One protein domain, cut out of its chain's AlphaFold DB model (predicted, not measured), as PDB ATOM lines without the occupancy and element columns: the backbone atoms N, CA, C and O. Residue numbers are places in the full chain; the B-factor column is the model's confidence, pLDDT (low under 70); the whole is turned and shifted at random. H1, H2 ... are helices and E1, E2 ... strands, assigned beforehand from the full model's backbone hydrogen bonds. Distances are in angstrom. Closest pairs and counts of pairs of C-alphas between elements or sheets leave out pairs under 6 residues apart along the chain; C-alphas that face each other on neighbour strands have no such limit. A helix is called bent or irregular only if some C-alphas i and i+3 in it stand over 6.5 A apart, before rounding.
ATOM      1  N   VAL A  65     200.797 140.569 180.877       94.81
ATOM      2  CA  VAL A  65     202.194 140.403 181.292       94.81
ATOM      3  C   VAL A  65     202.228 139.883 182.720       94.81
ATOM      4  O   VAL A  65     201.687 140.508 183.626       94.81
ATOM      5  N   ILE A  66     202.882 138.743 182.927       96.06
ATOM      6  CA  ILE A  66     203.149 138.229 184.269       96.06
ATOM      7  C   ILE A  66     204.320 139.024 184.844       96.06
ATOM      8  O   ILE A  66     205.437 138.958 184.322       96.06
ATOM      9  N   ASP A  67     204.072 139.761 185.923       95.62
ATOM     10  CA  ASP A  67     205.140 140.322 186.739       95.62
ATOM     11  C   ASP A  67     205.877 139.162 187.416       95.62
ATOM     12  O   ASP A  67     205.333 138.488 188.289       95.62
ATOM     13  N   LYS A  68     207.111 138.897 186.982       89.12
ATOM     14  CA  LYS A  68     207.916 137.764 187.458       89.12
ATOM     15  C   LYS A  68     208.354 137.928 188.912       89.12
ATOM     16  O   LYS A  68     208.569 136.923 189.579       89.12
ATOM     17  N   ASP A  69     208.444 139.164 189.402       88.38
ATOM     18  CA  ASP A  69     208.926 139.459 190.755       88.38
ATOM     19  C   ASP A  69     207.825 139.310 191.804       88.38
ATOM     20  O   ASP A  69     208.097 139.182 192.998       88.38
ATOM     21  N   THR A  70     206.563 139.357 191.378       91.94
ATOM     22  CA  THR A  70     205.417 139.287 192.289       91.94
ATOM     23  C   THR A  70     204.469 138.142 191.969       91.94
ATOM     24  O   THR A  70     203.781 137.652 192.862       91.94
ATOM     25  N   GLY A  71     204.425 137.686 190.720       94.88
ATOM     26  CA  GLY A  71     203.407 136.771 190.225       94.88
ATOM     27  C   GLY A  71     202.071 137.428 189.898       94.88
ATOM     28  O   GLY A  71     201.075 136.724 189.706       94.88
ATOM     29  N   VAL A  72     202.014 138.761 189.901       97.06
ATOM     30  CA  VAL A  72     200.797 139.509 189.595       97.06
ATOM     31  C   VAL A  72     200.623 139.611 188.087       97.06
ATOM     32  O   VAL A  72     201.559 139.914 187.352       97.06
ATOM     33  N   ILE A  73     199.391 139.421 187.626       97.62
ATOM     34  CA  ILE A  73     198.994 139.723 186.254       97.62
ATOM     35  C   ILE A  73     198.018 140.899 186.316       97.62
ATOM     36  O   ILE A  73     196.891 140.728 186.803       97.62
ATOM     37  N   PRO A  74     198.426 142.112 185.905       96.62
ATOM     38  CA  PRO A  74     197.523 143.242 185.822       96.62
ATOM     39  C   PRO A  74     196.537 143.037 184.671       96.62
ATOM     40  O   PRO A  74     196.872 142.468 183.637       96.62
ATOM     41  N   GLU A  75     195.313 143.523 184.868       96.00
ATOM     42  CA  GLU A  75     194.306 143.634 183.807       96.00
ATOM     43  C   GLU A  75     193.995 142.324 183.054       96.00
ATOM     44  O   GLU A  75     193.671 142.340 181.869       96.00
ATOM     45  N   LEU A  76     194.028 141.182 183.745       97.69
ATOM     46  CA  LEU A  76     193.676 139.886 183.173       97.69
ATOM     47  C   LEU A  76     192.168 139.832 182.848       97.69
ATOM     48  O   LEU A  76     191.346 139.975 183.766       97.69
ATOM     49  N   PRO A  77     191.769 139.592 181.582       97.44
ATOM     50  CA  PRO A  77     190.370 139.385 181.223       97.44
ATOM     51  C   PRO A  77     189.829 138.103 181.853       97.44
ATOM     52  O   PRO A  77     190.477 137.058 181.815       97.44
ATOM     53  N   LEU A  78     188.632 138.177 182.431       97.25
ATOM     54  CA  LEU A  78     188.019 137.091 183.185       97.25
ATOM     55  C   LEU A  78     186.853 136.462 182.421       97.25
ATOM     56  O   LEU A  78     185.800 137.078 182.225       97.25
ATOM     57  N   TRP A  79     187.006 135.187 182.081       97.00
ATOM     58  CA  TRP A  79     185.955 134.343 181.537       97.00
ATOM     59  C   TRP A  79     185.197 133.628 182.661       97.00
ATOM     60  O   TRP A  79     185.791 132.919 183.475       97.00
ATOM     61  N   ARG A  80     183.875 133.831 182.732       94.19
ATOM     62  CA  ARG A  80     183.053 133.383 183.867       94.19
ATOM     63  C   ARG A  80     181.927 132.461 183.428       94.19
ATOM     64  O   ARG A  80     180.976 132.897 182.773       94.19
ATOM     65  N   VAL A  81     181.992 131.205 183.853       93.31
ATOM     66  CA  VAL A  81     181.069 130.125 183.454       93.31
ATOM     67  C   VAL A  81     180.698 129.249 184.660       93.31
ATOM     68  O   VAL A  81     181.381 129.317 185.677       93.31
ATOM     69  N   PRO A  82     179.593 128.474 184.639       92.62
ATOM     70  CA  PRO A  82     179.089 127.757 185.824       92.62
ATOM     71  C   PRO A  82     179.851 126.456 186.161       92.62
ATOM     72  O   PRO A  82     179.308 125.555 186.803       92.62
ATOM     73  N   TRP A  83     181.093 126.332 185.709       93.31
ATOM     74  CA  TRP A  83     181.953 125.175 185.934       93.31
ATOM     75  C   TRP A  83     183.374 125.638 186.255       93.31
ATOM     76  O   TRP A  83     183.672 126.826 186.165       93.31
ATOM     77  N   THR A  84     184.223 124.706 186.688       95.50
ATOM     78  CA  THR A  84     185.618 124.960 187.074       95.50
ATOM     79  C   THR A  84     186.573 124.232 186.128       95.50
ATOM     80  O   THR A  84     186.325 123.071 185.797       95.50
ATOM     81  N   GLU A  85     187.651 124.894 185.705       96.81
ATOM     82  CA  GLU A  85     188.776 124.267 184.998       96.81
ATOM     83  C   GLU A  85     189.925 123.986 185.973       96.81
ATOM     84  O   GLU A  85     190.126 124.762 186.910       96.81
ATOM     85  N   LEU A  86     190.684 122.908 185.761       97.62
ATOM     86  CA  LEU A  86     191.808 122.529 186.631       97.62
ATOM     87  C   LEU A  86     193.148 122.605 185.890       97.62
ATOM     88  O   LEU A  86     193.186 122.232 184.721       97.62
ATOM     89  N   PRO A  87     194.247 123.005 186.558       98.00
ATOM     90  CA  PRO A  87     195.591 122.931 185.989       98.00
ATOM     91  C   PRO A  87     195.932 121.561 185.375       98.00
ATOM     92  O   PRO A  87     195.539 120.520 185.907       98.00
ATOM     93  N   GLY A  88     196.667 121.564 184.262       96.31
ATOM     94  CA  GLY A  88     197.036 120.372 183.489       96.31
ATOM     95  C   GLY A  88     195.940 119.853 182.546       96.31
ATOM     96  O   GLY A  88     196.131 118.832 181.878       96.31
ATOM     97  N   ARG A  89     194.782 120.522 182.472       96.38
ATOM     98  CA  ARG A  89     193.701 120.179 181.538       96.38
ATOM     99  C   ARG A  89     193.782 120.985 180.244       96.38
ATOM    100  O   ARG A  89     194.249 122.121 180.226       96.38
ATOM    101  N   SER A  90     193.251 120.390 179.184       96.75
ATOM    102  CA  SER A  90     192.907 121.067 177.935       96.75
ATOM    103  C   SER A  90     191.397 121.141 177.797       96.75
ATOM    104  O   SER A  90     190.676 120.230 178.217       96.75
ATOM    105  N   ASN A  91     190.916 122.204 177.161       96.44
ATOM    106  CA  ASN A  91     189.508 122.353 176.828       96.44
ATOM    107  C   ASN A  91     189.325 123.007 175.455       96.44
ATOM    108  O   ASN A  91     190.174 123.772 175.001       96.44
ATOM    109  N   VAL A  92     188.206 122.706 174.796       96.75
ATOM    110  CA  VAL A  92     187.814 123.337 173.535       96.75
ATOM    111  C   VAL A  92     186.549 124.142 173.765       96.75
ATOM    112  O   VAL A  92     185.481 123.609 174.062       96.75
ATOM    113  N   LEU A  93     186.682 125.453 173.624       96.38
ATOM    114  CA  LEU A  93     185.641 126.419 173.909       96.38
ATOM    115  C   LEU A  93     184.941 126.810 172.615       96.38
ATOM    116  O   LEU A  93     185.581 127.239 171.659       96.38
ATOM    117  N   HIS A  94     183.616 126.720 172.607       95.19
ATOM    118  CA  HIS A  94     182.787 127.237 171.526       95.19
ATOM    119  C   HIS A  94     182.131 128.552 171.966       95.19
ATOM    120  O   HIS A  94     181.067 128.574 172.598       95.19
ATOM    121  N   VAL A  95     182.800 129.663 171.664       96.31
ATOM    122  CA  VAL A  95     182.423 131.002 172.122       96.31
ATOM    123  C   VAL A  95     181.479 131.647 171.114       96.31
ATOM    124  O   VAL A  95     181.826 131.859 169.954       96.31
ATOM    125  N   HIS A  96     180.273 131.959 171.576       94.56
ATOM    126  CA  HIS A  96     179.201 132.522 170.753       94.56
ATOM    127  C   HIS A  96     178.463 133.686 171.429       94.56
ATOM    128  O   HIS A  96     177.751 134.435 170.767       94.56
ATOM    129  N   GLU A  97     178.621 133.861 172.744       93.94
ATOM    130  CA  GLU A  97     178.093 135.029 173.443       93.94
ATOM    131  C   GLU A  97     178.910 136.266 173.062       93.94
ATOM    132  O   GLU A  97     180.114 136.312 173.311       93.94
ATOM    133  N   ALA A  98     178.254 137.287 172.503       92.69
ATOM    134  CA  ALA A  98     178.916 138.464 171.933       92.69
ATOM    135  C   ALA A  98     179.899 139.159 172.895       92.69
ATOM    136  O   ALA A  98     180.963 139.605 172.471       92.69
ATOM    137  N   VAL A  99     179.570 139.215 174.192       93.75
ATOM    138  CA  VAL A  99     180.449 139.776 175.234       93.75
ATOM    139  C   VAL A  99     181.776 139.021 175.315       93.75
ATOM    140  O   VAL A  99     182.832 139.648 175.381       93.75
ATOM    141  N   TYR A 100     181.733 137.689 175.282       96.38
ATOM    142  CA  TYR A 100     182.938 136.872 175.339       96.38
ATOM    143  C   TYR A 100     183.634 136.798 173.987       96.38
ATOM    144  O   TYR A 100     184.851 136.890 173.966       96.38
ATOM    145  N   THR A 101     182.915 136.744 172.862       95.50
ATOM    146  CA  THR A 101     183.542 136.890 171.539       95.50
ATOM    147  C   THR A 101     184.370 138.177 171.475       95.50
ATOM    148  O   THR A 101     185.531 138.131 171.091       95.50
ATOM    149  N   ASN A 102     183.829 139.301 171.956       94.00
ATOM    150  CA  ASN A 102     184.554 140.571 172.054       94.00
ATOM    151  C   ASN A 102     185.790 140.489 172.972       94.00
ATOM    152  O   ASN A 102     186.857 140.987 172.616       94.00
ATOM    153  N   MET A 103     185.669 139.845 174.139       95.94
ATOM    154  CA  MET A 103     186.794 139.612 175.056       95.94
ATOM    155  C   MET A 103     187.915 138.800 174.397       95.94
ATOM    156  O   MET A 103     189.064 139.230 174.389       95.94
ATOM    157  N   PHE A 104     187.576 137.638 173.841       97.06
ATOM    158  CA  PHE A 104     188.533 136.724 173.229       97.06
ATOM    159  C   PHE A 104     189.185 137.340 171.996       97.06
ATOM    160  O   PHE A 104     190.399 137.253 171.872       97.06
ATOM    161  N   GLU A 105     188.429 138.019 171.130       95.25
ATOM    162  CA  GLU A 105     189.015 138.757 170.009       95.25
ATOM    163  C   GLU A 105     190.039 139.776 170.516       95.25
ATOM    164  O   GLU A 105     191.186 139.740 170.082       95.25
ATOM    165  N   THR A 106     189.687 140.605 171.508       94.12
ATOM    166  CA  THR A 106     190.618 141.593 172.092       94.12
ATOM    167  C   THR A 106     191.941 140.951 172.532       94.12
ATOM    168  O   THR A 106     193.007 141.480 172.225       94.12
ATOM    169  N   VAL A 107     191.880 139.788 173.190       96.06
ATOM    170  CA  VAL A 107     193.069 139.022 173.606       96.06
ATOM    171  C   VAL A 107     193.849 138.485 172.401       96.06
ATOM    172  O   VAL A 107     195.066 138.642 172.345       96.06
ATOM    173  N   LEU A 108     193.162 137.896 171.419       95.69
ATOM    174  CA  LEU A 108     193.760 137.286 170.224       95.69
ATOM    175  C   LEU A 108     194.429 138.304 169.285       95.69
ATOM    176  O   LEU A 108     195.296 137.928 168.496       95.69
ATOM    177  N   TYR A 109     194.044 139.583 169.353       94.06
ATOM    178  CA  TYR A 109     194.738 140.676 168.661       94.06
ATOM    179  C   TYR A 109     196.035 141.113 169.355       94.06
ATOM    180  O   TYR A 109     196.871 141.762 168.720       94.06
ATOM    181  N   GLY A 110     196.204 140.770 170.634       93.44
ATOM    182  CA  GLY A 110     197.440 140.974 171.380       93.44
ATOM    183  C   GLY A 110     198.551 140.011 170.954       93.44
ATOM    184  O   GLY A 110     198.376 139.123 170.114       93.44
ATOM    185  N   LYS A 111     199.733 140.178 171.549       94.69
ATOM    186  CA  LYS A 111     200.858 139.256 171.338       94.69
ATOM    187  C   LYS A 111     200.668 137.993 172.182       94.69
ATOM    188  O   LYS A 111     200.160 138.075 173.295       94.69
ATOM    189  N   LYS A 112     201.116 136.845 171.658       95.38
ATOM    190  CA  LYS A 112     201.289 135.632 172.470       95.38
ATOM    191  C   LYS A 112     202.320 135.887 173.591       95.38
ATOM    192  O   LYS A 112     203.256 136.659 173.356       95.38
ATOM    193  N   PRO A 113     202.201 135.216 174.750       96.00
ATOM    194  CA  PRO A 113     201.147 134.258 175.110       96.00
ATOM    195  C   PRO A 113     199.789 134.931 175.377       96.00
ATOM    196  O   PRO A 113     199.711 136.058 175.864       96.00
ATOM    197  N   TRP A 114     198.702 134.240 175.030       97.38
ATOM    198  CA  TRP A 114     197.337 134.760 175.147       97.38
ATOM    199  C   TRP A 114     196.663 134.235 176.414       97.38
ATOM    200  O   TRP A 114     196.012 133.188 176.394       97.38
ATOM    201  N   TYR A 115     196.803 134.968 177.517       98.12
ATOM    202  CA  TYR A 115     196.216 134.563 178.791       98.12
ATOM    203  C   TYR A 115     194.822 135.130 179.042       98.12
ATOM    204  O   TYR A 115     194.519 136.284 178.731       98.12
ATOM    205  N   ILE A 116     194.005 134.317 179.707       98.38
ATOM    206  CA  ILE A 116     192.725 134.704 180.304       98.38
ATOM    207  C   ILE A 116     192.587 134.067 181.688       98.38
ATOM    208  O   ILE A 116     193.147 133.008 181.968       98.38
ATOM    209  N   GLY A 117     191.802 134.688 182.561       98.19
ATOM    210  CA  GLY A 117     191.444 134.106 183.848       98.19
ATOM    211  C   GLY A 117     190.106 133.383 183.769       98.19
ATOM    212  O   GLY A 117     189.089 134.005 183.483       98.19
ATOM    213  N   HIS A 118     190.066 132.087 184.063       97.94
ATOM    214  CA  HIS A 118     188.815 131.347 184.200       97.94
ATOM    215  C   HIS A 118     188.337 131.358 185.659       97.94
ATOM    216  O   HIS A 118     189.056 130.907 186.551       97.94
ATOM    217  N   ILE A 119     187.103 131.810 185.908       95.62
ATOM    218  CA  ILE A 119     186.482 131.809 187.245       95.62
ATOM    219  C   ILE A 119     185.119 131.127 187.199       95.62
ATOM    220  O   ILE A 119     184.275 131.443 186.355       95.62
ATOM    221  N   ASN A 120     184.866 130.246 188.168       93.81
ATOM    222  CA  ASN A 120     183.559 129.628 188.319       93.81
ATOM    223  C   ASN A 120     182.536 130.674 188.783       93.81
ATOM    224  O   ASN A 120     182.612 131.239 189.874       93.81
ATOM    225  N   ARG A 121     181.523 130.925 187.954       88.00
ATOM    226  CA  ARG A 121     180.433 131.843 188.286       88.00
ATOM    227  C   ARG A 121     179.603 131.329 189.462       88.00
ATOM    228  O   ARG A 121     179.002 132.135 190.152       88.00
ATOM    229  N   GLY A 122     179.568 130.028 189.731       83.25
ATOM    230  CA  GLY A 122     178.670 129.420 190.708       83.25
ATOM    231  C   GLY A 122     177.204 129.500 190.268       83.25
ATOM    232  O   GLY A 122     176.890 129.530 189.075       83.25
ATOM    233  N   THR A 123     176.289 129.523 191.240       74.69
ATOM    234  CA  THR A 123     174.845 129.680 191.003       74.69
ATOM    235  C   THR A 123     174.482 131.131 190.642       74.69
ATOM    236  O   THR A 123     175.298 132.043 190.768       74.69
ATOM    237  N   ALA A 124     173.259 131.354 190.142       61.56
ATOM    238  CA  ALA A 124     172.826 132.591 189.470       61.56
ATOM    239  C   ALA A 124     173.049 133.911 190.246       61.56
ATOM    240  O   ALA A 124     173.157 134.964 189.619       61.56
ATOM    241  N   ASP A 125     173.175 133.864 191.574       63.78
ATOM    242  CA  ASP A 125     173.317 135.054 192.426       63.78
ATOM    243  C   ASP A 125     174.729 135.662 192.428       63.78
ATOM    244  O   ASP A 125     174.931 136.792 192.874       63.78
ATOM    245  N   ASN A 126     175.715 134.955 191.883       61.25
ATOM    246  CA  ASN A 126     177.102 135.404 191.801       61.25
ATOM    247  C   ASN A 126     177.377 136.151 190.488       61.25
ATOM    248  O   ASN A 126     178.336 135.881 189.766       61.25
ATOM    249  N   SER A 127     176.528 137.119 190.141       68.06
ATOM    250  CA  SER A 127     176.679 137.882 188.895       68.06
ATOM    251  C   SER A 127     177.923 138.774 188.876       68.06
ATOM    252  O   SER A 127     178.385 139.136 187.796       68.06
ATOM    253  N   LYS A 128     178.534 139.064 190.031       80.94
ATOM    254  CA  LYS A 128     179.715 139.933 190.158       80.94
ATOM    255  C   LYS A 128     180.993 139.165 190.479       80.94
ATOM    256  O   LYS A 128     180.952 138.153 191.173       80.94
ATOM    257  N   VAL A 129     182.118 139.661 189.966       79.19
ATOM    258  CA  VAL A 129     183.455 139.212 190.383       79.19
ATOM    259  C   VAL A 129     183.709 139.750 191.788       79.19
ATOM    260  O   VAL A 129     183.417 140.913 192.057       79.19
ATOM    261  N   ALA A 130     184.237 138.915 192.679       81.94
ATOM    262  CA  ALA A 130     184.608 139.328 194.025       81.94
ATOM    263  C   ALA A 130     186.133 139.407 194.146       81.94
ATOM    264  O   ALA A 130     186.854 138.602 193.563       81.94
ATOM    265  N   THR A 131     186.621 140.379 194.913       81.81
ATOM    266  CA  THR A 131     188.015 140.387 195.369       81.81
ATOM    267  C   THR A 131     188.142 139.521 196.613       81.81
ATOM    268  O   THR A 131     187.178 139.381 197.366       81.81
ATOM    269  N   TRP A 132     189.331 138.984 196.886       81.19
ATOM    270  CA  TRP A 132     189.555 138.211 198.116       81.19
ATOM    271  C   TRP A 132     189.420 139.052 199.397       81.19
ATOM    272  O   TRP A 132     189.154 138.521 200.476       81.19
ATOM    273  N   HIS A 133     189.573 140.374 199.288       80.88
ATOM    274  CA  HIS A 133     189.359 141.306 200.393       80.88
ATOM    275  C   HIS A 133     187.882 141.457 200.771       80.88
ATOM    276  O   HIS A 133     187.561 141.621 201.953       80.88
ATOM    277  N   ALA A 134     186.977 141.423 199.789       78.56
ATOM    278  CA  ALA A 134     185.546 141.417 200.052       78.56
ATOM    279  C   ALA A 134     185.198 140.051 200.640       78.56
ATOM    280  O   ALA A 134     185.525 139.061 200.008       78.56
ATOM    281  N   ARG A 135     184.555 139.970 201.818       71.50
ATOM    282  CA  ARG A 135     184.063 138.688 202.370       71.50
ATOM    283  C   ARG A 135     183.137 138.046 201.331       71.50
ATOM    284  O   ARG A 135     181.982 138.477 201.230       71.50
ATOM    285  N   PRO A 136     183.617 137.094 200.514       68.88
ATOM    286  CA  PRO A 136     182.849 136.663 199.370       68.88
ATOM    287  C   PRO A 136     181.734 135.759 199.889       68.88
ATOM    288  O   PRO A 136     181.917 135.021 200.855       68.88
ATOM    289  N   ARG A 137     180.555 135.811 199.261       72.25
ATOM    290  CA  ARG A 137     179.471 134.879 199.618       72.25
ATOM    291  C   ARG A 137     179.868 133.434 199.334       72.25
ATOM    292  O   ARG A 137     179.448 132.539 200.058       72.25
ATOM    293  N   THR A 138     180.671 133.224 198.291       72.50
ATOM    294  CA  THR A 138     181.228 131.923 197.928       72.50
ATOM    295  C   THR A 138     182.694 132.079 197.499       72.50
ATOM    296  O   THR A 138     182.998 132.983 196.715       72.50
ATOM    297  N   PRO A 139     183.605 131.195 197.942       72.38
ATOM    298  CA  PRO A 139     185.010 131.208 197.513       72.38
ATOM    299  C   PRO A 139     185.203 131.083 195.992       72.38
ATOM    300  O   PRO A 139     186.150 131.639 195.433       72.38
ATOM    301  N   SER A 140     184.254 130.440 195.303       74.19
ATOM    302  CA  SER A 140     184.268 130.226 193.848       74.19
ATOM    303  C   SER A 140     184.357 131.494 192.997       74.19
ATOM    304  O   SER A 140     184.802 131.426 191.858       74.19
ATOM    305  N   ALA A 141     183.972 132.653 193.537       80.69
ATOM    306  CA  ALA A 141     184.050 133.926 192.824       80.69
ATOM    307  C   ALA A 141     185.447 134.576 192.865       80.69
ATOM    308  O   ALA A 141     185.622 135.642 192.270       80.69
ATOM    309  N   VAL A 142     186.403 133.975 193.587       90.00
ATOM    310  CA  VAL A 142     187.691 134.593 193.938       90.00
ATOM    311  C   VAL A 142     188.893 133.777 193.453       90.00
ATOM    312  O   VAL A 142     189.864 134.368 192.982       90.00
ATOM    313  N   VAL A 143     188.839 132.445 193.560       95.81
ATOM    314  CA  VAL A 143     189.907 131.544 193.088       95.81
ATOM    315  C   VAL A 143     189.563 131.034 191.694       95.81
ATOM    316  O   VAL A 143     188.455 130.552 191.459       95.81
ATOM    317  N   GLY A 144     190.520 131.141 190.778       97.31
ATOM    318  CA  GLY A 144     190.367 130.730 189.390       97.31
ATOM    319  C   GLY A 144     191.588 130.003 188.846       97.31
ATOM    320  O   GLY A 144     192.536 129.698 189.574       97.31
ATOM    321  N   THR A 145     191.550 129.755 187.542       98.38
ATOM    322  CA  THR A 145     192.601 129.054 186.801       98.38
ATOM    323  C   THR A 145     193.045 129.913 185.629       98.38
ATOM    324  O   THR A 145     192.218 130.349 184.826       98.38
ATOM    325  N   LEU A 146     194.341 130.193 185.544       98.56
ATOM    326  CA  LEU A 146     194.951 130.859 184.404       98.56
ATOM    327  C   LEU A 146     194.867 129.907 183.215       98.56
ATOM    328  O   LEU A 146     195.363 128.783 183.296       98.56
ATOM    329  N   LEU A 147     194.243 130.358 182.133       98.56
ATOM    330  CA  LEU A 147     194.213 129.624 180.878       98.56
ATOM    331  C   LEU A 147     195.090 130.334 179.853       98.56
ATOM    332  O   LEU A 147     195.068 131.562 179.759       98.56
ATOM    333  N   GLU A 148     195.799 129.553 179.051       98.12
ATOM    334  CA  GLU A 148     196.448 130.010 177.829       98.12
ATOM    335  C   GLU A 148     195.654 129.545 176.616       98.12
ATOM    336  O   GLU A 148     195.274 128.378 176.518       98.12
ATOM    337  N   ILE A 149     195.399 130.462 175.685       98.12
ATOM    338  CA  ILE A 149     194.860 130.125 174.373       98.12
ATOM    339  C   ILE A 149     196.014 129.639 173.502       98.12
ATOM    340  O   ILE A 149     196.885 130.417 173.113       98.12
ATOM    341  N   VAL A 150     195.990 128.354 173.169       97.25
ATOM    342  CA  VAL A 150     197.045 127.717 172.373       97.25
ATOM    343  C   VAL A 150     196.777 127.934 170.888       97.25
ATOM    344  O   VAL A 150     197.646 128.394 170.137       97.25
ATOM    345  N   ASP A 151     195.534 127.663 170.492       97.38
ATOM    346  CA  ASP A 151     195.075 127.698 169.111       97.38
ATOM    347  C   ASP A 151     193.596 128.104 169.031       97.38
ATOM    348  O   ASP A 151     192.840 127.974 169.996       97.38
ATOM    349  N   TYR A 152     193.162 128.619 167.883       96.94
ATOM    350  CA  TYR A 152     191.773 129.010 167.676       96.94
ATOM    351  C   TYR A 152     191.367 129.025 166.199       96.94
ATOM    352  O   TYR A 152     192.186 129.128 165.286       96.94
ATOM    353  N   ARG A 153     190.059 128.982 165.955       95.19
ATOM    354  CA  ARG A 153     189.447 129.167 164.641       95.19
ATOM    355  C   ARG A 153     188.265 130.122 164.722       95.19
ATOM    356  O   ARG A 153     187.535 130.133 165.714       95.19
ATOM    357  N   ARG A 154     188.057 130.894 163.655       93.31
ATOM    358  CA  ARG A 154     186.895 131.778 163.489       93.31
ATOM    359  C   ARG A 154     185.895 131.134 162.538       93.31
ATOM    360  O   ARG A 154     186.279 130.705 161.454       93.31
ATOM    361  N   PHE A 155     184.627 131.109 162.930       90.12
ATOM    362  CA  PHE A 155     183.528 130.757 162.033       90.12
ATOM    363  C   PHE A 155     183.115 131.977 161.208       90.12
ATOM    364  O   PHE A 155     183.374 133.124 161.586       90.12
ATOM    365  N   GLU A 156     182.423 131.747 160.093       84.81
ATOM    366  CA  GLU A 156     181.938 132.841 159.248       84.81
ATOM    367  C   GLU A 156     180.985 133.781 159.992       84.81
ATOM    368  O   GLU A 156     181.054 134.995 159.802       84.81
ATOM    369  N   ASP A 157     180.163 133.240 160.890       84.25
ATOM    370  CA  ASP A 157     179.203 133.988 161.704       84.25
ATOM    371  C   ASP A 157     179.818 134.709 162.918       84.25
ATOM    372  O   ASP A 157     179.092 135.285 163.731       84.25
ATOM    373  N   GLY A 158     181.149 134.706 163.041       87.50
ATOM    374  CA  GLY A 158     181.880 135.400 164.102       87.50
ATOM    375  C   GLY A 158     181.996 134.622 165.413       87.50
ATOM    376  O   GLY A 158     182.546 135.152 166.378       87.50
ATOM    377  N   ARG A 159     181.513 133.375 165.482       92.00
ATOM    378  CA  ARG A 159     181.821 132.485 166.612       92.00
ATOM    379  C   ARG A 159     183.298 132.089 166.608       92.00
ATOM    380  O   ARG A 159     183.963 132.124 165.570       92.00
ATOM    381  N   LEU A 160     183.791 131.650 167.765       94.81
ATOM    382  CA  LEU A 160     185.158 131.158 167.934       94.81
ATOM    383  C   LEU A 160     185.152 129.708 168.420       94.81
ATOM    384  O   LEU A 160     184.371 129.347 169.304       94.81
ATOM    385  N   LEU A 161     186.052 128.895 167.868       96.06
ATOM    386  CA  LEU A 161     186.491 127.637 168.467       96.06
ATOM    387  C   LEU A 161     187.880 127.872 169.052       96.06
ATOM    388  O   LEU A 161     188.772 128.264 168.310       96.06
ATOM    389  N   ILE A 162     188.072 127.667 170.348       97.25
ATOM    390  CA  ILE A 162     189.320 128.026 171.032       97.25
ATOM    391  C   ILE A 162     189.840 126.813 171.791       97.25
ATOM    392  O   ILE A 162     189.120 126.265 172.618       97.25
ATOM    393  N   LEU A 163     191.078 126.409 171.532       97.62
ATOM    394  CA  LEU A 163     191.800 125.447 172.355       97.62
ATOM    395  C   LEU A 163     192.527 126.191 173.466       97.62
ATOM    396  O   LEU A 163     193.343 127.075 173.204       97.62
ATOM    397  N   VAL A 164     192.229 125.811 174.700       98.12
ATOM    398  CA  VAL A 164     192.862 126.370 175.891       98.12
ATOM    399  C   VAL A 164     193.565 125.289 176.695       98.12
ATOM    400  O   VAL A 164     193.094 124.152 176.753       98.12
ATOM    401  N   GLN A 165     194.653 125.673 177.353       97.88
ATOM    402  CA  GLN A 165     195.345 124.880 178.365       97.88
ATOM    403  C   GLN A 165     195.268 125.592 179.709       97.88
ATOM    404  O   GLN A 165     195.463 126.803 179.806       97.88
ATOM    405  N   ALA A 166     194.954 124.838 180.751       98.12
ATOM    406  CA  ALA A 166     194.856 125.336 182.108       98.12
ATOM    407  C   ALA A 166     196.202 125.209 182.815       98.12
ATOM    408  O   ALA A 166     196.665 124.099 183.053       98.12
ATOM    409  N   LEU A 167     196.812 126.342 183.161       97.81
ATOM    410  CA  LEU A 167     198.205 126.399 183.599       97.81
ATOM    411  C   LEU A 167     198.347 126.415 185.123       97.81
ATOM    412  O   LEU A 167     198.894 125.503 185.738       97.81
ATOM    413  N   GLU A 168     197.850 127.480 185.745       98.06
ATOM    414  CA  GLU A 168     198.148 127.828 187.133       98.06
ATOM    415  C   GLU A 168     196.896 128.293 187.868       98.06
ATOM    416  O   GLU A 168     195.923 128.732 187.255       98.06
ATOM    417  N   ARG A 169     196.907 128.212 189.198       98.12
ATOM    418  CA  ARG A 169     195.839 128.792 190.019       98.12
ATOM    419  C   ARG A 169     196.098 130.280 190.208       98.12
ATOM    420  O   ARG A 169     197.247 130.714 190.259       98.12
ATOM    421  N   PHE A 170     195.040 131.062 190.363       98.38
ATOM    422  CA  PHE A 170     195.165 132.459 190.769       98.38
ATOM    423  C   PHE A 170     194.068 132.865 191.742       98.38
ATOM    424  O   PHE A 170     193.036 132.204 191.871       98.38
ATOM    425  N   VAL A 171     194.278 134.013 192.378       97.44
ATOM    426  CA  VAL A 171     193.282 134.706 193.188       97.44
ATOM    427  C   VAL A 171     193.043 136.124 192.672       97.44
ATOM    428  O   VAL A 171     193.977 136.825 192.276       97.44
ATOM    429  N   VAL A 172     191.784 136.565 192.661       96.94
ATOM    430  CA  VAL A 172     191.409 137.924 192.244       96.94
ATOM    431  C   VAL A 172     191.795 138.938 193.314       96.94
ATOM    432  O   VAL A 172     191.116 139.065 194.334       96.94
ATOM    433  N   ASN A 173     192.856 139.703 193.051       95.50
ATOM    434  CA  ASN A 173     193.341 140.744 193.948       95.50
ATOM    435  C   ASN A 173     192.456 141.994 193.888       95.50
ATOM    436  O   ASN A 173     191.877 142.426 194.886       95.50
ATOM    437  N   LYS A 174     192.289 142.544 192.683       95.38
ATOM    438  CA  LYS A 174     191.531 143.774 192.450       95.38
ATOM    439  C   LYS A 174     190.734 143.670 191.159       95.38
ATOM    440  O   LYS A 174     191.310 143.439 190.102       95.38
ATOM    441  N   VAL A 175     189.430 143.923 191.225       95.12
ATOM    442  CA  VAL A 175     188.598 144.087 190.026       95.12
ATOM    443  C   VAL A 175     188.895 145.455 189.411       95.12
ATOM    444  O   VAL A 175     188.779 146.480 190.083       95.12
ATOM    445  N   VAL A 176     189.319 145.458 188.151       96.00
ATOM    446  CA  VAL A 176     189.606 146.660 187.352       96.00
ATOM    447  C   VAL A 176     188.356 147.085 186.586       96.00
ATOM    448  O   VAL A 176     188.032 148.267 186.536       96.00
ATOM    449  N   GLN A 177     187.621 146.113 186.046       94.31
ATOM    450  CA  GLN A 177     186.417 146.326 185.250       94.31
ATOM    451  C   GLN A 177     185.393 145.221 185.534       94.31
ATOM    452  O   GLN A 177     185.763 144.055 185.663       94.31
ATOM    453  N   GLU A 178     184.103 145.564 185.597       92.06
ATOM    454  CA  GLU A 178     183.009 144.575 185.679       92.06
ATOM    455  C   GLU A 178     182.337 144.310 184.319       92.06
ATOM    456  O   GLU A 178     181.909 143.184 184.062       92.06
ATOM    457  N   LEU A 179     182.227 145.334 183.462       92.06
ATOM    458  CA  LEU A 179     181.501 145.296 182.189       92.06
ATOM    459  C   LEU A 179     182.354 145.852 181.036       92.06
ATOM    460  O   LEU A 179     183.098 146.801 181.265       92.06
ATOM    461  N   PRO A 180     182.204 145.343 179.796       93.12
ATOM    462  CA  PRO A 180     181.219 144.337 179.371       93.12
ATOM    463  C   PRO A 180     181.546 142.917 179.851       93.12
ATOM    464  O   PRO A 180     180.641 142.104 180.001       93.12
ATOM    465  N   TYR A 181     182.813 142.653 180.155       94.44
ATOM    466  CA  TYR A 181     183.302 141.459 180.834       94.44
ATOM    467  C   TYR A 181     184.216 141.872 181.994       94.44
ATOM    468  O   TYR A 181     184.690 143.014 182.057       94.44
ATOM    469  N   GLY A 182     184.454 140.935 182.914       94.25
ATOM    470  CA  GLY A 182     185.312 141.172 184.068       94.25
ATOM    471  C   GLY A 182     186.774 141.320 183.655       94.25
ATOM    472  O   GLY A 182     187.260 140.546 182.841       94.25
ATOM    473  N   VAL A 183     187.479 142.280 184.239       95.94
ATOM    474  CA  VAL A 183     188.938 142.420 184.138       95.94
ATOM    475  C   VAL A 183     189.470 142.616 185.545       95.94
ATOM    476  O   VAL A 183     188.897 143.389 186.319       95.94
ATOM    477  N   ALA A 184     190.548 141.926 185.901       97.00
ATOM    478  CA  ALA A 184     191.113 142.021 187.237       97.00
ATOM    479  C   ALA A 184     192.635 141.950 187.247       97.00
ATOM    480  O   ALA A 184     193.252 141.281 186.430       97.00
ATOM    481  N   SER A 185     193.233 142.589 188.247       97.31
ATOM    482  CA  SER A 185     194.566 142.216 188.695       97.31
ATOM    483  C   SER A 185     194.447 140.946 189.530       97.31
ATOM    484  O   SER A 185     193.678 140.901 190.501       97.31
ATOM    485  N   VAL A 186     195.189 139.916 189.141       98.00
ATOM    486  CA  VAL A 186     195.203 138.617 189.819       98.00
ATOM    487  C   VAL A 186     196.600 138.294 190.325       98.00
ATOM    488  O   VAL A 186     197.584 138.764 189.766       98.00
ATOM    489  N   GLN A 187     196.676 137.489 191.376       97.94
ATOM    490  CA  GLN A 187     197.924 136.954 191.908       97.94
ATOM    491  C   GLN A 187     197.954 135.451 191.647       97.94
ATOM    492  O   GLN A 187     197.028 134.743 192.050       97.94
ATOM    493  N   LEU A 188     199.002 134.966 190.984       98.19
ATOM    494  CA  LEU A 188     199.214 133.532 190.811       98.19
ATOM    495  C   LEU A 188     199.494 132.864 192.161       98.19
ATOM    496  O   LEU A 188     200.163 133.441 193.022       98.19
ATOM    497  N   LEU A 189     198.961 131.653 192.321       97.12
ATOM    498  CA  LEU A 189     199.016 130.847 193.536       97.12
ATOM    499  C   LEU A 189     199.723 129.509 193.255       97.12
ATOM    500  O   LEU A 189     199.049 128.533 192.900       97.12
ATOM    501  N   PRO A 190     201.055 129.443 193.424       96.94
ATOM    502  CA  PRO A 190     201.770 128.172 193.476       96.94
ATOM    503  C   PRO A 190     201.243 127.285 194.605       96.94
ATOM    504  O   PRO A 190     200.559 127.748 195.526       96.94
ATOM    505  N   ASP A 191     201.566 125.996 194.560       96.00
ATOM    506  CA  ASP A 191     201.275 125.148 195.707       96.00
ATOM    507  C   ASP A 191     202.190 125.458 196.882       96.00
ATOM    508  O   ASP A 191     203.339 125.866 196.728       96.00
ATOM    509  N   MET A 192     201.679 125.210 198.084       93.19
ATOM    510  CA  MET A 192     202.416 125.490 199.316       93.19
ATOM    511  C   MET A 192     203.761 124.770 199.374       93.19
ATOM    512  O   MET A 192     204.735 125.359 199.822       93.19
ATOM    513  N   GLU A 193     203.835 123.537 198.871       93.94
ATOM    514  CA  GLU A 193     205.078 122.766 198.806       93.94
ATOM    515  C   GLU A 193     206.140 123.384 197.874       93.94
ATOM    516  O   GLU A 193     207.318 123.065 198.019       93.94
ATOM    517  N   GLU A 194     205.747 124.250 196.931       94.31
ATOM    518  CA  GLU A 194     206.662 124.948 196.012       94.31
ATOM    519  C   GLU A 194     207.225 126.238 196.632       94.31
ATOM    520  O   GLU A 194     208.313 126.676 196.273       94.31
ATOM    521  N   ILE A 195     206.497 126.839 197.579       93.62
ATOM    522  CA  ILE A 195     206.862 128.102 198.238       93.62
ATOM    523  C   ILE A 195     207.601 127.837 199.556       93.62
ATOM    524  O   ILE A 195     208.608 128.475 199.863       93.62
ATOM    525  N   ASP A 196     207.078 126.910 200.357       90.00
ATOM    526  CA  ASP A 196     207.620 126.526 201.654       90.00
ATOM    527  C   ASP A 196     207.571 124.998 201.826       90.00
ATOM    528  O   ASP A 196     206.562 124.455 202.294       90.00
ATOM    529  N   PRO A 197     208.662 124.290 201.486       85.00
ATOM    530  CA  PRO A 197     208.741 122.835 201.608       85.00
ATOM    531  C   PRO A 197     208.484 122.311 203.028       85.00
ATOM    532  O   PRO A 197     207.989 121.191 203.185       85.00
ATOM    533  N   ASP A 198     208.776 123.122 204.051       84.81
ATOM    534  CA  ASP A 198     208.603 122.761 205.462       84.81
ATOM    535  C   ASP A 198     207.156 122.942 205.949       84.81
ATOM    536  O   ASP A 198     206.803 122.499 207.042       84.81
ATOM    537  N   LEU A 199     206.293 123.555 205.128       81.31
ATOM    538  CA  LEU A 199     204.881 123.813 205.418       81.31
ATOM    539  C   LEU A 199     204.638 124.624 206.711       81.31
ATOM    540  O   LEU A 199     203.600 124.482 207.356       81.31
ATOM    541  N   THR A 200     205.581 125.499 207.066       81.62
ATOM    542  CA  THR A 200     205.537 126.430 208.217       81.62
ATOM    543  C   THR A 200     204.930 127.795 207.881       81.62
ATOM    544  O   THR A 200     204.877 128.706 208.703       81.62
ATOM    545  N   TRP A 201     204.473 127.958 206.648       75.50
ATOM    546  CA  TRP A 201     204.097 129.230 206.045       75.50
ATOM    547  C   TRP A 201     202.959 129.976 206.766       75.50
ATOM    548  O   TRP A 201     202.897 131.197 206.658       75.50
ATOM    549  N   THR A 202     202.091 129.301 207.536       78.00
ATOM    550  CA  THR A 202     201.029 129.971 208.322       78.00
ATOM    551  C   THR A 202     201.590 130.932 209.366       78.00
ATOM    552  O   THR A 202     200.884 131.818 209.832       78.00
ATOM    553  N   GLU A 203     202.854 130.748 209.740       86.38
ATOM    554  CA  GLU A 203     203.569 131.582 210.704       86.38
ATOM    555  C   GLU A 203     204.419 132.662 210.013       86.38
ATOM    556  O   GLU A 203     204.984 133.519 210.688       86.38
ATOM    557  N   ARG A 204     204.500 132.642 208.672       89.50
ATOM    558  CA  ARG A 204     205.341 133.548 207.885       89.50
ATOM    559  C   ARG A 204     204.595 134.804 207.441       89.50
ATOM    560  O   ARG A 204     203.409 134.797 207.097       89.50
ATOM    561  N   THR A 205     205.341 135.895 207.399       92.88
ATOM    562  CA  THR A 205     204.903 137.204 206.913       92.88
ATOM    563  C   THR A 205     204.919 137.272 205.385       92.88
ATOM    564  O   THR A 205     205.604 136.502 204.705       92.88
ATOM    565  N   GLU A 206     204.196 138.238 204.813       92.31
ATOM    566  CA  GLU A 206     204.229 138.481 203.361       92.31
ATOM    567  C   GLU A 206     205.647 138.800 202.856       92.31
ATOM    568  O   GLU A 206     206.027 138.384 201.763       92.31
ATOM    569  N   ARG A 207     206.465 139.478 203.670       90.69
ATOM    570  CA  ARG A 207     207.858 139.794 203.336       90.69
ATOM    571  C   ARG A 207     208.718 138.541 203.158       90.69
ATOM    572  O   ARG A 207     209.566 138.514 202.269       90.69
ATOM    573  N   GLU A 208     208.507 137.526 203.989       92.06
ATOM    574  CA  GLU A 208     209.265 136.270 203.950       92.06
ATOM    575  C   GLU A 208     208.830 135.365 202.793       92.06
ATOM    576  O   GLU A 208     209.662 134.670 202.214       92.06
ATOM    577  N   ILE A 209     207.541 135.381 202.438       93.00
ATOM    578  CA  ILE A 209     206.963 134.495 201.417       93.00
ATOM    579  C   ILE A 209     207.033 135.072 200.000       93.00
ATOM    580  O   ILE A 209     207.118 134.306 199.040       93.00
ATOM    581  N   ARG A 210     207.037 136.400 199.833       91.88
ATOM    582  CA  ARG A 210     207.002 137.032 198.504       91.88
ATOM    583  C   ARG A 210     208.112 136.535 197.573       91.88
ATOM    584  O   ARG A 210     207.825 136.206 196.427       91.88
ATOM    585  N   GLY A 211     209.356 136.482 198.055       93.94
ATOM    586  CA  GLY A 211     210.502 136.022 197.262       93.94
ATOM    587  C   GLY A 211     210.358 134.563 196.806       93.94
ATOM    588  O   GLY A 211     210.374 134.310 195.603       93.94
ATOM    589  N   PRO A 212     210.151 133.608 197.732       95.00
ATOM    590  CA  PRO A 212     209.864 132.217 197.386       95.00
ATOM    591  C   PRO A 212     208.668 132.041 196.441       95.00
ATOM    592  O   PRO A 212     208.750 131.254 195.501       95.00
ATOM    593  N   ARG A 213     207.581 132.808 196.625       95.19
ATOM    594  CA  ARG A 213     206.415 132.779 195.727       95.19
ATOM    595  C   ARG A 213     206.801 133.189 194.306       95.19
ATOM    596  O   ARG A 213     206.449 132.493 193.359       95.19
ATOM    597  N   ALA A 214     207.531 134.292 194.158       95.44
ATOM    598  CA  ALA A 214     208.011 134.770 192.864       95.44
ATOM    599  C   ALA A 214     208.923 133.743 192.179       95.44
ATOM    600  O   ALA A 214     208.728 133.437 191.004       95.44
ATOM    601  N   ALA A 215     209.849 133.140 192.932       95.81
ATOM    602  CA  ALA A 215     210.733 132.091 192.432       95.81
ATOM    603  C   ALA A 215     209.952 130.859 191.942       95.81
ATOM    604  O   ALA A 215     210.170 130.411 190.821       95.81
ATOM    605  N   ALA A 216     208.983 130.367 192.722       96.19
ATOM    606  CA  ALA A 216     208.143 129.233 192.331       96.19
ATOM    607  C   ALA A 216     207.348 129.510 191.041       96.19
ATOM    608  O   ALA A 216     207.236 128.652 190.163       96.19
ATOM    609  N   ILE A 217     206.825 130.731 190.891       96.31
ATOM    610  CA  ILE A 217     206.133 131.156 189.668       96.31
ATOM    611  C   ILE A 217     207.109 131.184 188.499       96.31
ATOM    612  O   ILE A 217     206.823 130.622 187.444       96.31
ATOM    613  N   GLN A 218     208.270 131.808 188.682       95.75
ATOM    614  CA  GLN A 218     209.290 131.883 187.651       95.75
ATOM    615  C   GLN A 218     209.708 130.488 187.171       95.75
ATOM    616  O   GLN A 218     209.722 130.249 185.961       95.75
ATOM    617  N   ASP A 219     209.979 129.570 188.097       94.88
ATOM    618  CA  ASP A 219     210.336 128.183 187.799       94.88
ATOM    619  C   ASP A 219     209.226 127.474 187.022       94.88
ATOM    620  O   ASP A 219     209.505 126.769 186.047       94.88
ATOM    621  N   SER A 220     207.962 127.713 187.381       95.25
ATOM    622  CA  SER A 220     206.834 127.124 186.667       95.25
ATOM    623  C   SER A 220     206.802 127.521 185.191       95.25
ATOM    624  O   SER A 220     206.733 126.641 184.337       95.25
ATOM    625  N   PHE A 221     206.898 128.814 184.875       94.88
ATOM    626  CA  PHE A 221     206.801 129.292 183.488       94.88
ATOM    627  C   PHE A 221     208.095 129.106 182.686       94.88
ATOM    628  O   PHE A 221     208.039 128.923 181.475       94.88
ATOM    629  N   GLN A 222     209.266 129.178 183.322       92.69
ATOM    630  CA  GLN A 222     210.551 129.080 182.613       92.69
ATOM    631  C   GLN A 222     211.038 127.643 182.465       92.69
ATOM    632  O   GLN A 222     211.753 127.338 181.511       92.69
ATOM    633  N   THR A 223     210.661 126.771 183.399       92.00
ATOM    634  CA  THR A 223     211.145 125.394 183.441       92.00
ATOM    635  C   THR A 223     210.008 124.417 183.209       92.00
ATOM    636  O   THR A 223     210.066 123.642 182.260       92.00
ATOM    637  N   TYR A 224     208.974 124.427 184.054       94.12
ATOM    638  CA  TYR A 224     208.025 123.311 184.111       94.12
ATOM    639  C   TYR A 224     207.032 123.283 182.955       94.12
ATOM    640  O   TYR A 224     206.795 122.211 182.404       94.12
ATOM    641  N   HIS A 225     206.509 124.428 182.521       94.88
ATOM    642  CA  HIS A 225     205.528 124.476 181.430       94.88
ATOM    643  C   HIS A 225     206.068 123.877 180.121       94.88
ATOM    644  O   HIS A 225     205.331 123.176 179.435       94.88
ATOM    645  N   ASN A 226     207.375 123.989 179.863       92.00
ATOM    646  CA  ASN A 226     208.041 123.368 178.708       92.00
ATOM    647  C   ASN A 226     208.005 121.829 178.715       92.00
ATOM    648  O   ASN A 226     208.243 121.204 177.683       92.00
ATOM    649  N   PHE A 227     207.760 121.207 179.871       92.31
ATOM    650  CA  PHE A 227     207.531 119.766 180.008       92.31
ATOM    651  C   PHE A 227     206.042 119.424 180.004       92.31
ATOM    652  O   PHE A 227     205.643 118.386 179.476       92.31
ATOM    653  N   GLU A 228     205.235 120.270 180.638       94.38
ATOM    654  CA  GLU A 228     203.823 120.010 180.916       94.38
ATOM    655  C   GLU A 228     202.928 120.236 179.692       94.38
ATOM    656  O   GLU A 228     201.886 119.591 179.595       94.38
ATOM    657  N   TYR A 229     203.352 121.085 178.749       95.00
ATOM    658  CA  TYR A 229     202.543 121.508 177.609       95.00
ATOM    659  C   TYR A 229     203.313 121.381 176.287       95.00
ATOM    660  O   TYR A 229     204.404 121.925 176.125       95.00
ATOM    661  N   ASP A 230     202.746 120.655 175.323       94.19
ATOM    662  CA  ASP A 230     203.237 120.621 173.938       94.19
ATOM    663  C   ASP A 230     202.845 121.923 173.212       94.19
ATOM    664  O   ASP A 230     201.679 122.120 172.873       94.19
ATOM    665  N   GLU A 231     203.808 122.819 172.967       90.88
ATOM    666  CA  GLU A 231     203.581 124.087 172.247       90.88
ATOM    667  C   GLU A 231     203.111 123.880 170.800       90.88
ATOM    668  O   GLU A 231     202.439 124.739 170.233       90.88
ATOM    669  N   ALA A 232     203.453 122.737 170.195       92.31
ATOM    670  CA  ALA A 232     203.040 122.384 168.838       92.31
ATOM    671  C   ALA A 232     201.622 121.786 168.789       92.31
ATOM    672  O   ALA A 232     201.201 121.238 167.767       92.31
ATOM    673  N   PHE A 233     200.898 121.820 169.907       91.50
ATOM    674  CA  PHE A 233     199.570 121.253 170.001       91.50
ATOM    675  C   PHE A 233     198.505 122.197 169.457       91.50
ATOM    676  O   PHE A 233     198.255 123.268 170.000       91.50
ATOM    677  N   GLU A 234     197.825 121.763 168.406       94.94
ATOM    678  CA  GLU A 234     196.838 122.571 167.695       94.94
ATOM    679  C   GLU A 234     195.461 121.901 167.693       94.94
ATOM    680  O   GLU A 234     195.309 120.703 167.966       94.94
ATOM    681  N   LEU A 235     194.427 122.677 167.360       94.62
ATOM    682  CA  LEU A 235     193.099 122.128 167.129       94.62
ATOM    683  C   LEU A 235     193.150 121.152 165.942       94.62
ATOM    684  O   LEU A 235     193.594 121.532 164.858       94.62
ATOM    685  N   PRO A 236     192.601 119.928 166.073       92.94
ATOM    686  CA  PRO A 236     192.559 118.952 164.989       92.94
ATOM    687  C   PRO A 236     191.404 119.257 164.019       92.94
ATOM    688  O   PRO A 236     190.594 118.387 163.694       92.94
ATOM    689  N   VAL A 237     191.304 120.515 163.595       92.56
ATOM    690  CA  VAL A 237     190.320 121.028 162.641       92.56
ATOM    691  C   VAL A 237     191.050 121.764 161.514       92.56
ATOM    692  O   VAL A 237     192.102 122.361 161.763       92.56
ATOM    693  N   PRO A 238     190.515 121.753 160.280       91.81
ATOM    694  CA  PRO A 238     191.138 122.447 159.159       91.81
ATOM    695  C   PRO A 238     191.402 123.926 159.462       91.81
ATOM    696  O   PRO A 238     190.559 124.604 160.048       91.81
ATOM    697  N   ASP A 239     192.549 124.445 159.034       89.69
ATOM    698  CA  ASP A 239     192.840 125.878 159.099       89.69
ATOM    699  C   ASP A 239     192.266 126.587 157.862       89.69
ATOM    700  O   ASP A 239     192.927 126.749 156.836       89.69
ATOM    701  N   ARG A 240     190.970 126.915 157.915       88.56
ATOM    702  CA  ARG A 240     190.262 127.644 156.852       88.56
ATOM    703  C   ARG A 240     189.206 128.588 157.420       88.56
ATOM    704  O   ARG A 240     188.673 128.366 158.502       88.56
ATOM    705  N   ALA A 241     188.902 129.654 156.681       76.69
ATOM    706  CA  ALA A 241     187.999 130.717 157.132       76.69
ATOM    707  C   ALA A 241     186.502 130.349 157.059       76.69
ATOM    708  O   ALA A 241     185.689 131.000 157.712       76.69
ATOM    709  N   ASP A 242     186.156 129.338 156.264       80.12
ATOM    710  CA  ASP A 242     184.806 128.830 155.996       80.12
ATOM    711  C   ASP A 242     184.478 127.584 156.839       80.12
ATOM    712  O   ASP A 242     183.764 126.682 156.402       80.12
ATOM    713  N   LEU A 243     185.032 127.497 158.054       87.75
ATOM    714  CA  LEU A 243     184.772 126.373 158.951       87.75
ATOM    715  C   LEU A 243     183.282 126.247 159.274       87.75
ATOM    716  O   LEU A 243     182.622 127.193 159.705       87.75
ATOM    717  N   SER A 244     182.779 125.032 159.112       86.75
ATOM    718  CA  SER A 244     181.419 124.629 159.438       86.75
ATOM    719  C   SER A 244     181.397 123.767 160.701       86.75
ATOM    720  O   SER A 244     182.405 123.192 161.107       86.75
ATOM    721  N   ILE A 245     180.224 123.609 161.320       84.69
ATOM    722  CA  ILE A 245     180.067 122.715 162.483       84.69
ATOM    723  C   ILE A 245     180.416 121.261 162.115       84.69
ATOM    724  O   ILE A 245     180.964 120.537 162.938       84.69
ATOM    725  N   SER A 246     180.149 120.841 160.874       86.25
ATOM    726  CA  SER A 246     180.491 119.502 160.375       86.25
ATOM    727  C   SER A 246     181.991 119.226 160.291       86.25
ATOM    728  O   SER A 246     182.377 118.060 160.262       86.25
ATOM    729  N   ASP A 247     182.832 120.263 160.277       87.62
ATOM    730  CA  ASP A 247     184.291 120.102 160.282       87.62
ATOM    731  C   ASP A 247     184.835 119.739 161.672       87.62
ATOM    732  O   ASP A 247     185.975 119.293 161.807       87.62
ATOM    733  N   ILE A 248     184.019 119.903 162.718       88.69
ATOM    734  CA  ILE A 248     184.385 119.574 164.093       88.69
ATOM    735  C   ILE A 248     184.105 118.092 164.331       88.69
ATOM    736  O   ILE A 248     183.005 117.687 164.715       88.69
ATOM    737  N   TYR A 249     185.115 117.255 164.109       89.00
ATOM    738  CA  TYR A 249     184.984 115.823 164.342       89.00
ATOM    739  C   TYR A 249     185.179 115.488 165.827       89.00
ATOM    740  O   TYR A 249     186.296 115.524 166.344       89.00
ATOM    741  N   GLY A 250     184.087 115.132 166.513       86.88
ATOM    742  CA  GLY A 250     184.084 114.794 167.943       86.88
ATOM    743  C   GLY A 250     185.183 113.804 168.366       86.88
ATOM    744  O   GLY A 250     185.907 114.100 169.315       86.88
ATOM    745  N   PRO A 251     185.400 112.684 167.648       88.44
ATOM    746  CA  PRO A 251     186.478 111.750 167.979       88.44
ATOM    747  C   PRO A 251     187.885 112.351 167.896       88.44
ATOM    748  O   PRO A 251     188.746 111.940 168.665       88.44
ATOM    749  N   SER A 252     188.128 113.336 167.025       87.44
ATOM    750  CA  SER A 252     189.410 114.057 167.001       87.44
ATOM    751  C   SER A 252     189.574 114.941 168.234       87.44
ATOM    752  O   SER A 252     190.653 114.979 168.818       87.44
ATOM    753  N   LEU A 253     188.504 115.618 168.671       89.69
ATOM    754  CA  LEU A 253     188.534 116.411 169.903       89.69
ATOM    755  C   LEU A 253     188.749 115.533 171.142       89.69
ATOM    756  O   LEU A 253     189.475 115.915 172.051       89.69
ATOM    757  N   ALA A 254     188.176 114.330 171.163       88.12
ATOM    758  CA  ALA A 254     188.366 113.379 172.256       88.12
ATOM    759  C   ALA A 254     189.829 112.922 172.421       88.12
ATOM    760  O   ALA A 254     190.207 112.495 173.508       88.12
ATOM    761  N   LEU A 255     190.667 113.034 171.383       86.44
ATOM    762  CA  LEU A 255     192.102 112.746 171.498       86.44
ATOM    763  C   LEU A 255     192.851 113.835 172.271       86.44
ATOM    764  O   LEU A 255     193.890 113.550 172.867       86.44
ATOM    765  N   ILE A 256     192.342 115.069 172.249       88.56
ATOM    766  CA  ILE A 256     193.001 116.247 172.821       88.56
ATOM    767  C   ILE A 256     192.396 116.704 174.155       88.56
ATOM    768  O   ILE A 256     192.857 117.681 174.740       88.56
ATOM    769  N   LEU A 257     191.367 116.001 174.635       92.31
ATOM    770  CA  LEU A 257     190.630 116.302 175.857       92.31
ATOM    771  C   LEU A 257     190.616 115.094 176.809       92.31
ATOM    772  O   LEU A 257     190.718 113.952 176.366       92.31
ATOM    773  N   PRO A 258     190.437 115.306 178.122       92.75
ATOM    774  CA  PRO A 258     190.479 116.589 178.827       92.75
ATOM    775  C   PRO A 258     191.891 116.990 179.285       92.75
ATOM    776  O   PRO A 258     192.032 117.951 180.030       92.75
ATOM    777  N   PHE A 259     192.932 116.236 178.930       93.38
ATOM    778  CA  PHE A 259     194.284 116.434 179.458       93.38
ATOM    779  C   PHE A 259     195.147 117.227 178.485       93.38
ATOM    780  O   PHE A 259     195.098 116.983 177.277       93.38
ATOM    781  N   ALA A 260     195.966 118.130 179.018       93.31
ATOM    782  CA  ALA A 260     197.022 118.737 178.232       93.31
ATOM    783  C   ALA A 260     198.057 117.671 177.834       93.31
ATOM    784  O   ALA A 260     198.432 116.837 178.665       93.31
ATOM    785  N   PRO A 261     198.486 117.636 176.564       92.25
ATOM    786  CA  PRO A 261     199.563 116.753 176.152       92.25
ATOM    787  C   PRO A 261     200.874 117.239 176.762       92.25
ATOM    788  O   PRO A 261     201.211 118.419 176.669       92.25
ATOM    789  N   LEU A 262     201.635 116.307 177.327       93.94
ATOM    790  CA  LEU A 262     202.999 116.600 177.745       93.94
ATOM    791  C   LEU A 262     203.855 116.927 176.520       93.94
ATOM    792  O   LEU A 262     203.661 116.375 175.432       93.94
ATOM    793  N   SER A 263     204.839 117.792 176.726       93.19
ATOM    794  CA  SER A 263     205.747 118.223 175.674       93.19
ATOM    795  C   SER A 263     206.566 117.062 175.114       93.19
ATOM    796  O   SER A 263     207.279 116.356 175.833       93.19
ATOM    797  N   LYS A 264     206.516 116.892 173.790       90.38
ATOM    798  CA  LYS A 264     207.324 115.894 173.067       90.38
ATOM    799  C   LYS A 264     208.798 116.288 172.980       90.38
ATOM    800  O   LYS A 264     209.658 115.423 172.819       90.38
ATOM    801  N   THR A 265     209.095 117.582 173.070       85.38
ATOM    802  CA  THR A 265     210.445 118.143 172.915       85.38
ATOM    803  C   THR A 265     211.193 118.245 174.241       85.38
ATOM    804  O   THR A 265     212.402 118.466 174.242       85.38
ATOM    805  N   ALA A 266     210.523 118.004 175.371       78.12
ATOM    806  CA  ALA A 266     211.096 118.175 176.703       78.12
ATOM    807  C   ALA A 266     212.368 117.337 176.949       78.12
ATOM    808  O   ALA A 266     213.293 117.774 177.632       78.12
ATOM    809  N   ASN A 267     212.472 116.155 176.329       69.50
ATOM    810  CA  ASN A 267     213.671 115.315 176.425       69.50
ATOM    811  C   ASN A 267     214.915 115.935 175.764       69.50
ATOM    812  O   ASN A 267     216.028 115.554 176.119       69.50
ATOM    813  N   ALA A 268     214.747 116.884 174.838       64.88
ATOM    814  CA  ALA A 268     215.851 117.572 174.169       64.88
ATOM    815  C   ALA A 268     216.425 118.747 174.988       64.88
ATOM    816  O   ALA A 268     217.517 119.212 174.687       64.88
ATOM    817  N   CYS A 269     215.743 119.206 176.047       58.91
ATOM    818  CA  CYS A 269     216.188 120.333 176.883       58.91
ATOM    819  C   CYS A 269     217.263 119.972 177.933       58.91
ATOM    820  O   CYS A 269     217.546 120.769 178.825       58.91
TER     821      CYS A 269
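This is residues 65 to 269 of the 446 residues of the protein "Lon N-terminal domain-containing protein" of Fistulifera solaris (UniProt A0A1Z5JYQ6). What shape do these atoms make? A small closed barrel of five strands, E1, E3, E4, E5 and E6, is the core, with E2 added beside E5, and the sheet curls round H1, which packs outside the barrel. The long helix H3 packs on the barrel at E5 and E6, with little H2 at its first part, H4 by E2, and H5 at the last printed residues. What is it made of? The 205 printed residues have six named strands and five named helices, in the order E1 E2 H1 E3 E4 E5 E6 H2 H3 H4 H5; the class is mixed, helices and strands, and so is the sheet. The whole is compact, with a radius of gyration of the C-alphas of 17.8 A and spans of 57 by 48 by 27 A.

How does the barrel close? Round it run E1, residues 72 to 81, E3, 114 to 120, E4, 143 to 154, E5, 160 to 177, and E6, 182 to 189, the antiparallel neighbour of E1, with N 73 and O 186 within hydrogen-bond range at 2.9 A. E1 and E3 are parallel, with N 79 and O 117 at 2.8 A. E3, E4, E5 and E6 form a meander, each strand the antiparallel neighbour and hairpin partner of the one before, with N 116 and O 147 at 3.0 A, N 146 and O 168 at 2.8 A, and N 171 and O 187 at 2.9 A. Where is the sixth strand? E2, residues 90 to 95, is antiparallel to E5, with N 93 and O 162 at 2.8 A. Where are the helices? H1, residues 98 to 108, is on the barrel, outside it, at a height over the sheet of 6.2 A; H3, 206 to 228, is on it, its closest C-alphas to E6 being Ile 217 and Leu 188, 7.4 A, and so is H4, 250 to 256, with Ile 256 and Ser 90 of E2 at 7.0 A. H2, residues 192 to 195, touches H3 at residues 209 to 216 of H3 alone, the closest C-alphas being Ile 195 and Pro 212, 5.2 A. H5, residues 266 to 269, is close to but not clearly touching H3, the C-alphas of Ala 266 and Phe 227 being closest at 5.1 A. Are the helix backbones complete? Every O i to N i+4 pair is within hydrogen-bond range in H1, 14 of 19 in H3, and 1 of 3 in H4, which has 3 of 4 O i to N i+3 pairs; H2 and H5 are too short.

Where do the elements begin and end? E1 begins at C-alpha 72, (200.797, 139.509, 189.595), and H5 ends at C-alpha 269, (216.188, 120.333, 176.883). Which are long? E4 is 29.8 A, H3 29.1 A and E5 23.1 A from first to last C-alpha. H3 is only just irregular, C-alphas 222 and 225 being 6.9 A apart.

How far does it reach? The C-alphas of Glu 203 and Asp 242, the two farthest apart, are 57.9 A apart. Is it continuous and confident? The printed part has no cut; the links E3 to E4 and H3 to H4 are long. The pLDDT is under 70 at residues 124 to 127, 136 and 267 to 269.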